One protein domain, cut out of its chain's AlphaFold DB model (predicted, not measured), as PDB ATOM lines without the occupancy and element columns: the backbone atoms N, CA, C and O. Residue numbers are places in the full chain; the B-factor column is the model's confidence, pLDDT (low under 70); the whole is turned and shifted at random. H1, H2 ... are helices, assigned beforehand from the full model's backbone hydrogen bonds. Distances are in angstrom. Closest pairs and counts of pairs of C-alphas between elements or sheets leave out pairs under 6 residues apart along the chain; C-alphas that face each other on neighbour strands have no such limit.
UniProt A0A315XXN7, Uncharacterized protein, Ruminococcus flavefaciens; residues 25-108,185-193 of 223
ATOM      1  N   GLU A  25      35.576  78.623 137.294       78.62
ATOM      2  CA  GLU A  25      35.008  79.200 136.069       78.62
ATOM      3  C   GLU A  25      35.729  78.701 134.808       78.62
ATOM      4  O   GLU A  25      35.094  78.286 133.835       78.62
ATOM      5  N   GLY A  26      37.064  78.635 134.837       82.94
ATOM      6  CA  GLY A  26      37.851  78.105 133.725       82.94
ATOM      7  C   GLY A  26      37.561  76.629 133.433       82.94
ATOM      8  O   GLY A  26      37.529  76.214 132.272       82.94
ATOM      9  N   ALA A  27      37.299  75.827 134.467       83.12
ATOM     10  CA  ALA A  27      36.919  74.427 134.328       83.12
ATOM     11  C   ALA A  27      35.560  74.266 133.627       83.12
ATOM     12  O   ALA A  27      35.448  73.459 132.700       83.12
ATOM     13  N   ILE A  28      34.557  75.058 134.019       84.12
ATOM     14  CA  ILE A  28      33.228  75.063 133.385       84.12
ATOM     15  C   ILE A  28      33.350  75.453 131.912       84.12
ATOM     16  O   ILE A  28      32.889  74.729 131.031       84.12
ATOM     17  N   ASN A  29      34.056  76.545 131.636       85.12
ATOM     18  CA  ASN A  29      34.276  77.054 130.287       85.12
ATOM     19  C   ASN A  29      35.003  76.062 129.371       85.12
ATOM     20  O   ASN A  29      34.657  75.900 128.200       85.12
ATOM     21  N   ASN A  30      36.007  75.365 129.900       84.31
ATOM     22  CA  ASN A  30      36.722  74.327 129.167       84.31
ATOM     23  C   ASN A  30      35.855  73.081 128.916       84.31
ATOM     24  O   ASN A  30      35.975  72.455 127.865       84.31
ATOM     25  N   ALA A  31      34.991  72.708 129.862       84.81
ATOM     26  CA  ALA A  31      34.053  71.605 129.672       84.81
ATOM     27  C   ALA A  31      33.026  71.931 128.576       84.81
ATOM     28  O   ALA A  31      32.850  71.125 127.663       84.81
ATOM     29  N   LEU A  32      32.447  73.133 128.618       84.88
ATOM     30  CA  LEU A  32      31.491  73.613 127.621       84.88
ATOM     31  C   LEU A  32      32.105  73.671 126.213       84.88
ATOM     32  O   LEU A  32      31.500  73.214 125.251       84.88
ATOM     33  N   ASP A  33      33.339  74.170 126.079       86.12
ATOM     34  CA  ASP A  33      34.064  74.184 124.797       86.12
ATOM     35  C   ASP A  33      34.238  72.781 124.196       86.12
ATOM     36  O   ASP A  33      34.082  72.593 122.989       86.12
ATOM     37  N   LYS A  34      34.536  71.775 125.029       86.75
ATOM     38  CA  LYS A  34      34.658  70.382 124.571       86.75
ATOM     39  C   LYS A  34      33.325  69.816 124.102       86.75
ATOM     40  O   LYS A  34      33.313  69.121 123.092       86.75
ATOM     41  N   GLU A  35      32.251  70.107 124.827       87.44
ATOM     42  CA  GLU A  35      30.897  69.642 124.521       87.44
ATOM     43  C   GLU A  35      30.400  70.215 123.191       87.44
ATOM     44  O   GLU A  35      30.131  69.454 122.260       87.44
ATOM     45  N   VAL A  36      30.432  71.544 123.042       86.06
ATOM     46  CA  VAL A  36      30.053  72.227 121.791       86.06
ATOM     47  C   VAL A  36      30.907  71.738 120.620       86.06
ATOM     48  O   VAL A  36      30.428  71.582 119.497       86.06
ATOM     49  N   LYS A  37      32.188  71.449 120.867       86.81
ATOM     50  CA  LYS A  37      33.067  70.898 119.840       86.81
ATOM     51  C   LYS A  37      32.683  69.488 119.408       86.81
ATOM     52  O   LYS A  37      32.710  69.233 118.207       86.81
ATOM     53  N   SER A  38      32.372  68.588 120.341       86.81
ATOM     54  CA  SER A  38      31.899  67.246 119.981       86.81
ATOM     55  C   SER A  38      30.595  67.307 119.195       86.81
ATOM     56  O   SER A  38      30.492  66.648 118.169       86.81
ATOM     57  N   GLU A  39      29.658  68.165 119.599       87.06
ATOM     58  CA  GLU A  39      28.382  68.322 118.899       87.06
ATOM     59  C   GLU A  39      28.559  68.854 117.471       87.06
ATOM     60  O   GLU A  39      27.959  68.315 116.537       87.06
ATOM     61  N   LEU A  40      29.411  69.869 117.268       85.56
ATOM     62  CA  LEU A  40      29.704  70.367 115.920       85.56
ATOM     63  C   LEU A  40      30.413  69.301 115.078       85.56
ATOM     64  O   LEU A  40      30.081  69.125 113.909       85.56
ATOM     65  N   ASP A  41      31.384  68.586 115.649       87.50
ATOM     66  CA  ASP A  41      32.113  67.533 114.938       87.50
ATOM     67  C   ASP A  41      31.181  66.394 114.491       87.50
ATOM     68  O   ASP A  41      31.289  65.943 113.347       87.50
ATOM     69  N   ASP A  42      30.249  65.977 115.348       88.44
ATOM     70  CA  ASP A  42      29.241  64.959 115.038       88.44
ATOM     71  C   ASP A  42      28.260  65.461 113.968       88.44
ATOM     72  O   ASP A  42      27.983  64.768 112.985       88.44
ATOM     73  N   THR A  43      27.793  66.707 114.091       85.75
ATOM     74  CA  THR A  43      26.886  67.335 113.114       85.75
ATOM     75  C   THR A  43      27.535  67.434 111.731       85.75
ATOM     76  O   THR A  43      26.931  67.061 110.723       85.75
ATOM     77  N   LEU A  44      28.790  67.887 111.668       85.31
ATOM     78  CA  LEU A  44      29.536  68.012 110.416       85.31
ATOM     79  C   LEU A  44      29.919  66.656 109.813       85.31
ATOM     80  O   LEU A  44      30.065  66.569 108.596       85.31
ATOM     81  N   ALA A  45      30.066  65.599 110.617       85.06
ATOM     82  CA  ALA A  45      30.350  64.253 110.115       85.06
ATOM     83  C   ALA A  45      29.175  63.650 109.326       85.06
ATOM     84  O   ALA A  45      29.388  62.809 108.452       85.06
ATOM     85  N   HIS A  46      27.946  64.080 109.622       80.38
ATOM     86  CA  HIS A  46      26.726  63.602 108.966       80.38
ATOM     87  C   HIS A  46      26.219  64.528 107.848       80.38
ATOM     88  O   HIS A  46      25.251  64.186 107.164       80.38
ATOM     89  N   LYS A  47      26.856  65.686 107.642       82.44
ATOM     90  CA  LYS A  47      26.464  66.681 106.636       82.44
ATOM     91  C   LYS A  47      27.157  66.399 105.297       82.44
ATOM     92  O   LYS A  47      28.355  66.139 105.254       82.44
ATOM     93  N   ASP A  48      26.402  66.462 104.199       78.44
ATOM     94  CA  ASP A  48      26.949  66.288 102.847       78.44
ATOM     95  C   ASP A  48      27.833  67.479 102.449       78.44
ATOM     96  O   ASP A  48      27.464  68.629 102.709       78.44
ATOM     97  N   GLU A  49      28.960  67.214 101.776       75.38
ATOM     98  CA  GLU A  49      29.928  68.224 101.329       75.38
ATOM     99  C   GLU A  49      29.291  69.372 100.529       75.38
ATOM    100  O   GLU A  49      29.717  70.528 100.647       75.38
ATOM    101  N   SER A  50      28.232  69.096  99.762       74.25
ATOM    102  CA  SER A  50      27.524  70.102  98.966       74.25
ATOM    103  C   SER A  50      26.708  71.089  99.808       74.25
ATOM    104  O   SER A  50      26.354  72.152  99.306       74.25
ATOM    105  N   LYS A  51      26.395  70.744 101.063       79.94
ATOM    106  CA  LYS A  51      25.572  71.545 101.983       79.94
ATOM    107  C   LYS A  51      26.388  72.289 103.041       79.94
ATOM    108  O   LYS A  51      25.789  72.968 103.872       79.94
ATOM    109  N   LEU A  52      27.718  72.152 103.050       80.38
ATOM    110  CA  LEU A  52      28.545  72.907 103.989       80.38
ATOM    111  C   LEU A  52      28.649  74.376 103.587       80.38
ATOM    112  O   LEU A  52      29.055  74.686 102.464       80.38
ATOM    113  N   THR A  53      28.410  75.251 104.558       82.31
ATOM    114  CA  THR A  53      28.698  76.683 104.484       82.31
ATOM    115  C   THR A  53      30.209  76.896 104.351       82.31
ATOM    116  O   THR A  53      31.015  76.101 104.849       82.31
ATOM    117  N   ASP A  54      30.630  77.989 103.709       80.50
ATOM    118  CA  ASP A  54      32.052  78.320 103.542       80.50
ATOM    119  C   ASP A  54      32.819  78.313 104.873       80.50
ATOM    120  O   ASP A  54      33.972  77.880 104.949       80.50
ATOM    121  N   ASP A  55      32.168  78.751 105.943       80.00
ATOM    122  CA  ASP A  55      32.721  78.823 107.287       80.00
ATOM    123  C   ASP A  55      32.981  77.432 107.888       80.00
ATOM    124  O   ASP A  55      34.051  77.199 108.466       80.00
ATOM    125  N   GLU A  56      32.072  76.480 107.661       83.38
ATOM    126  CA  GLU A  56      32.210  75.076 108.069       83.38
ATOM    127  C   GLU A  56      33.305  74.366 107.247       83.38
ATOM    128  O   GLU A  56      34.137  73.630 107.792       83.38
ATOM    129  N   ARG A  57      33.403  74.653 105.940       82.75
ATOM    130  CA  ARG A  57      34.500  74.150 105.085       82.75
ATOM    131  C   ARG A  57      35.857  74.647 105.578       82.75
ATOM    132  O   ARG A  57      36.815  73.871 105.677       82.75
ATOM    133  N   ARG A  58      35.952  75.934 105.935       84.69
ATOM    134  CA  ARG A  58      37.166  76.518 106.532       84.69
ATOM    135  C   ARG A  58      37.487  75.885 107.888       84.69
ATOM    136  O   ARG A  58      38.666  75.692 108.185       84.69
ATOM    137  N   TYR A  59      36.486  75.543 108.701       84.94
ATOM    138  CA  TYR A  59      36.686  74.823 109.963       84.94
ATOM    139  C   TYR A  59      37.338  73.449 109.743       84.94
ATOM    140  O   TYR A  59      38.418  73.187 110.283       84.94
ATOM    141  N   LEU A  60      36.753  72.609 108.879       85.19
ATOM    142  CA  LEU A  60      37.265  71.263 108.589       85.19
ATOM    143  C   LEU A  60      38.663  71.283 107.964       85.19
ATOM    144  O   LEU A  60      39.527  70.489 108.347       85.19
ATOM    145  N   LYS A  61      38.919  72.220 107.045       85.69
ATOM    146  CA  LYS A  61      40.242  72.410 106.437       85.69
ATOM    147  C   LYS A  61      41.306  72.695 107.501       85.69
ATOM    148  O   LYS A  61      42.309  71.990 107.574       85.69
ATOM    149  N   ARG A  62      41.048  73.649 108.402       82.50
ATOM    150  CA  ARG A  62      41.984  74.010 109.483       82.50
ATOM    151  C   ARG A  62      42.182  72.900 110.514       82.50
ATOM    152  O   ARG A  62      43.242  72.844 111.131       82.50
ATOM    153  N   LYS A  63      41.183  72.036 110.722       84.31
ATOM    154  CA  LYS A  63      41.303  70.855 111.595       84.31
ATOM    155  C   LYS A  63      42.292  69.829 111.028       84.31
ATOM    156  O   LYS A  63      42.983  69.168 111.797       84.31
ATOM    157  N   ARG A  64      42.370  69.712 109.696       83.94
ATOM    158  CA  ARG A  64      43.295  68.811 108.984       83.94
ATOM    159  C   ARG A  64      44.696  69.417 108.815       83.94
ATOM    160  O   ARG A  64      45.680  68.681 108.771       83.94
ATOM    161  N   GLU A  65      44.797  70.741 108.723       86.44
ATOM    162  CA  GLU A  65      46.062  71.453 108.518       86.44
ATOM    163  C   GLU A  65      46.976  71.455 109.753       86.44
ATOM    164  O   GLU A  65      46.554  71.625 110.898       86.44
ATOM    165  N   LYS A  66      48.287  71.330 109.506       83.56
ATOM    166  CA  LYS A  66      49.313  71.505 110.539       83.56
ATOM    167  C   LYS A  66      49.669  72.984 110.678       83.56
ATOM    168  O   LYS A  66      49.789  73.704 109.692       83.56
ATOM    169  N   LYS A  67      49.897  73.432 111.914       83.62
ATOM    170  CA  LYS A  67      50.348  74.798 112.220       83.62
ATOM    171  C   LYS A  67      51.833  74.928 111.853       83.62
ATOM    172  O   LYS A  67      52.674  74.436 112.596       83.62
ATOM    173  N   SER A  68      52.141  75.538 110.709       82.75
ATOM    174  CA  SER A  68      53.508  75.630 110.160       82.75
ATOM    175  C   SER A  68      54.182  76.997 110.320       82.75
ATOM    176  O   SER A  68      55.402  77.079 110.218       82.75
ATOM    177  N   TYR A  69      53.419  78.063 110.572       84.50
ATOM    178  CA  TYR A  69      53.938  79.431 110.641       84.50
ATOM    179  C   TYR A  69      54.123  79.919 112.084       84.50
ATOM    180  O   TYR A  69      53.273  79.674 112.944       84.50
ATOM    181  N   THR A  70      55.205  80.668 112.315       85.94
ATOM    182  CA  THR A  70      55.514  81.332 113.593       85.94
ATOM    183  C   THR A  70      55.308  82.839 113.460       85.94
ATOM    184  O   THR A  70      55.739  83.440 112.481       85.94
ATOM    185  N   LEU A  71      54.672  83.451 114.461       87.06
ATOM    186  CA  LEU A  71      54.452  84.895 114.557       87.06
ATOM    187  C   LEU A  71      55.136  85.425 115.821       87.06
ATOM    188  O   LEU A  71      54.825  84.971 116.921       87.06
ATOM    189  N   ASN A  72      56.036  86.396 115.665       88.19
ATOM    190  CA  ASN A  72      56.700  87.067 116.782       88.19
ATOM    191  C   ASN A  72      55.964  88.373 117.103       88.19
ATOM    192  O   ASN A  72      55.898  89.262 116.258       88.19
ATOM    193  N   VAL A  73      55.434  88.496 118.323       87.00
ATOM    194  CA  VAL A  73      54.719  89.688 118.811       87.00
ATOM    195  C   VAL A  73      55.369  90.155 120.109       87.00
ATOM    196  O   VAL A  73      55.734  89.331 120.948       87.00
ATOM    197  N   ARG A  74      55.537  91.470 120.269       88.75
ATOM    198  CA  ARG A  74      56.015  92.082 121.514       88.75
ATOM    199  C   ARG A  74      54.822  92.650 122.273       88.75
ATOM    200  O   ARG A  74      54.002  93.328 121.666       88.75
ATOM    201  N   PHE A  75      54.765  92.377 123.570       88.06
ATOM    202  CA  PHE A  75      53.737  92.879 124.479       88.06
ATOM    203  C   PHE A  75      54.391  93.704 125.578       88.06
ATOM    204  O   PHE A  75      55.530  93.432 125.973       88.06
ATOM    205  N   THR A  76      53.661  94.685 126.083       92.12
ATOM    206  CA  THR A  76      53.971  95.328 127.359       92.12
ATOM    207  C   THR A  76      53.654  94.387 128.525       92.12
ATOM    208  O   THR A  76      52.953  93.384 128.374       92.12
ATOM    209  N   GLU A  77      54.179  94.697 129.711       90.56
ATOM    210  CA  GLU A  77      53.916  93.895 130.911       90.56
ATOM    211  C   GLU A  77      52.423  93.876 131.276       90.56
ATOM    212  O   GLU A  77      51.884  92.808 131.557       90.56
ATOM    213  N   SER A  78      51.737  95.021 131.168       88.56
ATOM    214  CA  SER A  78      50.290  95.123 131.414       88.56
ATOM    215  C   SER A  78      49.483  94.244 130.456       88.56
ATOM    216  O   SER A  78      48.644  93.465 130.893       88.56
ATOM    217  N   GLU A  79      49.777  94.295 129.154       87.12
ATOM    218  CA  GLU A  79      49.077  93.464 128.162       87.12
ATOM    219  C   GLU A  79      49.323  91.967 128.402       87.12
ATOM    220  O   GLU A  79      48.431  91.141 128.206       87.12
ATOM    221  N   MET A  80      50.527  91.594 128.848       88.75
ATOM    222  CA  MET A  80      50.840  90.204 129.190       88.75
ATOM    223  C   MET A  80      50.059  89.731 130.426       88.75
ATOM    224  O   MET A  80      49.610  88.581 130.451       88.75
ATOM    225  N   GLN A  81      49.880  90.594 131.428       88.44
ATOM    226  CA  GLN A  81      49.061  90.303 132.610       88.44
ATOM    227  C   GLN A  81      47.584  90.140 132.237       88.44
ATOM    228  O   GLN A  81      46.961  89.166 132.657       88.44
ATOM    229  N   ASP A  82      47.056  91.003 131.367       86.69
ATOM    230  CA  ASP A  82      45.678  90.893 130.874       86.69
ATOM    231  C   ASP A  82      45.444  89.576 130.120       86.69
ATOM    232  O   ASP A  82      44.417  88.914 130.298       86.69
ATOM    233  N   ILE A  83      46.407  89.155 129.291       86.69
ATOM    234  CA  ILE A  83      46.342  87.870 128.578       86.69
ATOM    235  C   ILE A  83      46.344  86.704 129.567       86.69
ATOM    236  O   ILE A  83      45.587  85.753 129.379       86.69
ATOM    237  N   LEU A  84      47.184  86.755 130.603       85.50
ATOM    238  CA  LEU A  84      47.260  85.720 131.634       85.50
ATOM    239  C   LEU A  84      45.953  85.599 132.418       85.50
ATOM    240  O   LEU A  84      45.413  84.496 132.503       85.50
ATOM    241  N   ALA A  85      45.426  86.721 132.907       85.75
ATOM    242  CA  ALA A  85      44.176  86.762 133.658       85.75
ATOM    243  C   ALA A  85      43.011  86.203 132.828       85.75
ATOM    244  O   ALA A  85      42.265  85.342 133.293       85.75
ATOM    245  N   LYS A  86      42.907  86.610 131.556       84.31
ATOM    246  CA  LYS A  86      41.886  86.076 130.645       84.31
ATOM    247  C   LYS A  86      42.097  84.595 130.344       84.31
ATOM    248  O   LYS A  86      41.134  83.837 130.337       84.31
ATOM    249  N   CYS A  87      43.335  84.141 130.135       85.56
ATOM    250  CA  CYS A  87      43.611  82.714 129.938       85.56
ATOM    251  C   CYS A  87      43.134  81.877 131.130       85.56
ATOM    252  O   CYS A  87      42.538  80.822 130.923       85.56
ATOM    253  N   GLU A  88      43.374  82.347 132.353       84.62
ATOM    254  CA  GLU A  88      42.962  81.670 133.582       84.62
ATOM    255  C   GLU A  88      41.437  81.673 133.766       84.62
ATOM    256  O   GLU A  88      40.857  80.620 134.035       84.62
ATOM    257  N   GLN A  89      40.782  82.819 133.549       82.19
ATOM    258  CA  GLN A  89      39.320  82.962 133.613       82.19
ATOM    259  C   GLN A  89      38.607  81.999 132.650       82.19
ATOM    260  O   GLN A  89      37.605  81.375 132.991       82.19
ATOM    261  N   TYR A  90      39.146  81.853 131.442       80.69
ATOM    262  CA  TYR A  90      38.581  81.014 130.391       80.69
ATOM    263  C   TYR A  90      39.059  79.551 130.431       80.69
ATOM    264  O   TYR A  90      38.574  78.733 129.649       80.69
ATOM    265  N   GLY A  91      40.023  79.200 131.289       82.25
ATOM    266  CA  GLY A  91      40.550  77.834 131.405       82.25
ATOM    267  C   GLY A  91      41.491  77.397 130.273       82.25
ATOM    268  O   GLY A  91      41.603  76.203 129.978       82.25
ATOM    269  N   TYR A  92      42.184  78.330 129.615       84.19
ATOM    270  CA  TYR A  92      43.199  78.005 128.607       84.19
ATOM    271  C   TYR A  92      44.496  77.508 129.257       84.19
ATOM    272  O   TYR A  92      45.121  78.210 130.044       84.19
ATOM    273  N   LYS A  93      44.984  76.335 128.827       81.38
ATOM    274  CA  LYS A  93      46.311  75.823 129.230       81.38
ATOM    275  C   LYS A  93      47.463  76.558 128.535       81.38
ATOM    276  O   LYS A  93      48.554  76.663 129.083       81.38
ATOM    277  N   ASN A  94      47.224  77.063 127.320       85.12
ATOM    278  CA  ASN A  94      48.238  77.667 126.460       85.12
ATOM    279  C   ASN A  94      47.826  79.070 125.991       85.12
ATOM    280  O   ASN A  94      46.823  79.234 125.297       85.12
ATOM    281  N   LYS A  95      48.682  80.068 126.233       85.19
ATOM    282  CA  LYS A  95      48.483  81.464 125.789       85.19
ATOM    283  C   LYS A  95      48.321  81.594 124.272       85.19
ATOM    284  O   LYS A  95      47.482  82.334 123.774       85.19
ATOM    285  N   THR A  96      49.109  80.836 123.508       84.69
ATOM    286  CA  THR A  96      49.045  80.849 122.038       84.69
ATOM    287  C   THR A  96      47.715  80.307 121.514       84.69
ATOM    288  O   THR A  96      47.314  80.628 120.399       84.69
ATOM    289  N   GLU A  97      47.049  79.435 122.272       84.62
ATOM    290  CA  GLU A  97      45.727  78.928 121.911       84.62
ATOM    291  C   GLU A  97      44.659  79.989 122.104       84.62
ATOM    292  O   GLU A  97      43.938  80.269 121.153       84.62
ATOM    293  N   TYR A  98      44.688  80.669 123.249       86.00
ATOM    294  CA  TYR A  98      43.838  81.819 123.519       86.00
ATOM    295  C   TYR A  98      43.935  82.888 122.418       86.00
ATOM    296  O   TYR A  98      42.927  83.225 121.809       86.00
ATOM    297  N   ILE A  99      45.148  83.331 122.058       85.75
ATOM    298  CA  ILE A  99      45.336  84.354 121.008       85.75
ATOM    299  C   ILE A  99      44.756  83.895 119.662       85.75
ATOM    300  O   ILE A  99      44.107  84.672 118.963       85.75
ATOM    301  N   ARG A 100      44.969  82.626 119.285       84.75
ATOM    302  CA  ARG A 100      44.427  82.076 118.032       84.75
ATOM    303  C   ARG A 100      42.903  82.057 118.031       84.75
ATOM    304  O   ARG A 100      42.315  82.309 116.983       84.75
ATOM    305  N   ASP A 101      42.285  81.758 119.164       84.50
ATOM    306  CA  ASP A 101      40.832  81.691 119.277       84.50
ATOM    307  C   ASP A 101      40.199  83.082 119.345       84.50
ATOM    308  O   ASP A 101      39.184  83.306 118.691       84.50
ATOM    309  N   CYS A 102      40.847  84.054 119.992       81.44
ATOM    310  CA  CYS A 102      40.425  85.458 119.954       81.44
ATOM    311  C   CYS A 102      40.368  86.018 118.528       81.44
ATOM    312  O   CYS A 102      39.438  86.741 118.187       81.44
ATOM    313  N   VAL A 103      41.341  85.676 117.675       81.00
ATOM    314  CA  VAL A 103      41.349  86.118 116.269       81.00
ATOM    315  C   VAL A 103      40.209  85.477 115.466       81.00
ATOM    316  O   VAL A 103      39.735  86.066 114.497       81.00
ATOM    317  N   ARG A 104      39.761  84.276 115.852       76.81
ATOM    318  CA  ARG A 104      38.691  83.534 115.163       76.81
ATOM    319  C   ARG A 104      37.300  83.991 115.569       76.81
ATOM    320  O   ARG A 104      36.427  84.058 114.717       76.81
ATOM    321  N   ALA A 105      37.111  84.311 116.843       70.31
ATOM    322  CA  ALA A 105      35.829  84.696 117.426       70.31
ATOM    323  C   ALA A 105      35.393  86.125 117.065       70.31
ATOM    324  O   ALA A 105      34.667  86.753 117.828       70.31
ATOM    325  N   ARG A 106      35.885  86.683 115.953       59.97
ATOM    326  CA  ARG A 106      35.653  88.078 115.584       59.97
ATOM    327  C   ARG A 106      34.153  88.289 115.359       59.97
ATOM    328  O   ARG A 106      33.607  87.861 114.350       59.97
ATOM    329  N   VAL A 107      33.504  88.922 116.332       55.62
ATOM    330  CA  VAL A 107      32.127  89.396 116.229       55.62
ATOM    331  C   VAL A 107      32.197  90.711 115.467       55.62
ATOM    332  O   VAL A 107      32.624  91.728 116.019       55.62
ATOM    333  N   ASP A 108      31.829  90.701 114.188       50.09
ATOM    334  CA  ASP A 108      31.606  91.935 113.440       50.09
ATOM    335  C   ASP A 108      30.327  92.585 113.986       50.09
ATOM    336  O   ASP A 108      29.225  92.412 113.466       50.09
ATOM    337  N   SER A 185      36.789  80.286 121.474       82.62
ATOM    338  CA  SER A 185      36.578  79.087 120.657       82.62
ATOM    339  C   SER A 185      35.128  78.611 120.696       82.62
ATOM    340  O   SER A 185      34.567  78.348 119.637       82.62
ATOM    341  N   THR A 186      34.500  78.575 121.871       83.50
ATOM    342  CA  THR A 186      33.086  78.220 122.021       83.50
ATOM    343  C   THR A 186      32.192  79.201 121.274       83.50
ATOM    344  O   THR A 186      31.324  78.767 120.532       83.50
ATOM    345  N   VAL A 187      32.438  80.513 121.392       82.25
ATOM    346  CA  VAL A 187      31.664  81.541 120.667       82.25
ATOM    347  C   VAL A 187      31.731  81.307 119.156       82.25
ATOM    348  O   VAL A 187      30.705  81.299 118.479       82.25
ATOM    349  N   TYR A 188      32.931  81.048 118.632       82.44
ATOM    350  CA  TYR A 188      33.128  80.729 117.218       82.44
ATOM    351  C   TYR A 188      32.383  79.452 116.794       82.44
ATOM    352  O   TYR A 188      31.733  79.436 115.753       82.44
ATOM    353  N   MET A 189      32.454  78.388 117.595       83.69
ATOM    354  CA  MET A 189      31.807  77.107 117.293       83.69
ATOM    355  C   MET A 189      30.279  77.205 117.350       83.69
ATOM    356  O   MET A 189      29.602  76.704 116.457       83.69
ATOM    357  N   SER A 190      29.733  77.909 118.341       81.50
ATOM    358  CA  SER A 190      28.298  78.177 118.432       81.50
ATOM    359  C   SER A 190      27.804  79.018 117.255       81.50
ATOM    360  O   SER A 190      26.735  78.741 116.722       81.50
ATOM    361  N   ALA A 191      28.587  79.997 116.786       80.06
ATOM    362  CA  ALA A 191      28.246  80.762 115.585       80.06
ATOM    363  C   ALA A 191      28.184  79.880 114.325       80.06
ATOM    364  O   ALA A 191      27.299  80.072 113.495       80.06
ATOM    365  N   LEU A 192      29.072  78.884 114.200       78.38
ATOM    366  CA  LEU A 192      29.008  77.900 113.111       78.38
ATOM    367  C   LEU A 192      27.751  77.024 113.190       78.38
ATOM    368  O   LEU A 192      27.161  76.738 112.156       78.38
ATOM    369  N   MET A 193      27.339  76.625 114.397       76.31
ATOM    370  CA  MET A 193      26.128  75.820 114.612       76.31
ATOM    371  C   MET A 193      24.840  76.597 114.312       76.31
ATOM    372  O   MET A 193      23.876  76.020 113.820       76.31
TER     373      MET A 193
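This is residues 25 to 108 and 185 to 193 of the 223 residues of an uncharacterized protein of Ruminococcus flavefaciens (UniProt A0A315XXN7). What shape do these atoms make? The long helix H1 makes one side of a loose, elongated frame, with H5 packed along its middle; H3 starts out far from H1 and runs in to meet its first turns at a corner, and H4 folds back from there to the beginning of H5. H2 sits near the last turns of H1, and a long link, of which residues 65 to 74 stick out, leads from it round to H3. What is it made of, and how large is it? The printed part has 93 residues with five named helices, H1 to H5 in order along the chain, and no named strand; the class is all helix. It is only just loose, close to compact, with a radius of gyration of the C-alphas of 15.1 A and spans of 48 by 31 by 26 A.

What touches the longest helix? H1, residues 25 to 45, touches H5, residues 185 to 193, with its residues 32 to 40 alone, the same way at a shallow tilt of 32 degrees, only just short of steep; their closest C-alphas, of Asp 33 and Thr 186, are 5.0 A apart. With residues 25 to 30 alone it touches residues 88 to 90 of H3, residues 77 to 90, at a steep tilt of 67 degrees, the closest C-alphas being those of Gly 26 and Tyr 90, 4.5 A. What follows outward? H4, residues 95 to 104, touches H3 about perpendicular at 80 degrees, closest at the C-alphas of Cys 87 and Tyr 98, 6.5 A, and touches H5 at a shallow tilt of 31 degrees, closest at those of Asp 101 and Ser 185, 5.2 A. H2, residues 54 to 64, is close to H5 but not clearly touching, with the C-alphas of Glu 56 and Leu 192 closest at 6.6 A; H1 and H4 are apart. What do the backbones show? In H1, H2, H3, H4 and H5 every O i to N i+4 pair is within hydrogen-bond range.

Where does the first helix lie? H1 runs 30.3 A from C-alpha 25 at (35.008, 79.200, 136.069) to C-alpha 45 at (30.350, 64.253, 110.115). Where are the others? H2 measures 15.7 A and H3 20.0 A from first to last C-alpha, and H4 begins at C-alpha 95. H5 ends at C-alpha 193, (26.128, 75.820, 114.612).

How far does it reach? The two C-alphas farthest apart, of Ser 50 and Glu 77, are 47.8 A apart. Where is the cut, and which link is long? Residues 109 to 184 are not printed, and C-alphas 108 and 185 are 15.6 A apart across the cut; the link from H2 to H3, 12 residues, is long. Where is confidence low? Residues 106 to 108 have pLDDT under 70, against a mean of 83.0 for the printed part.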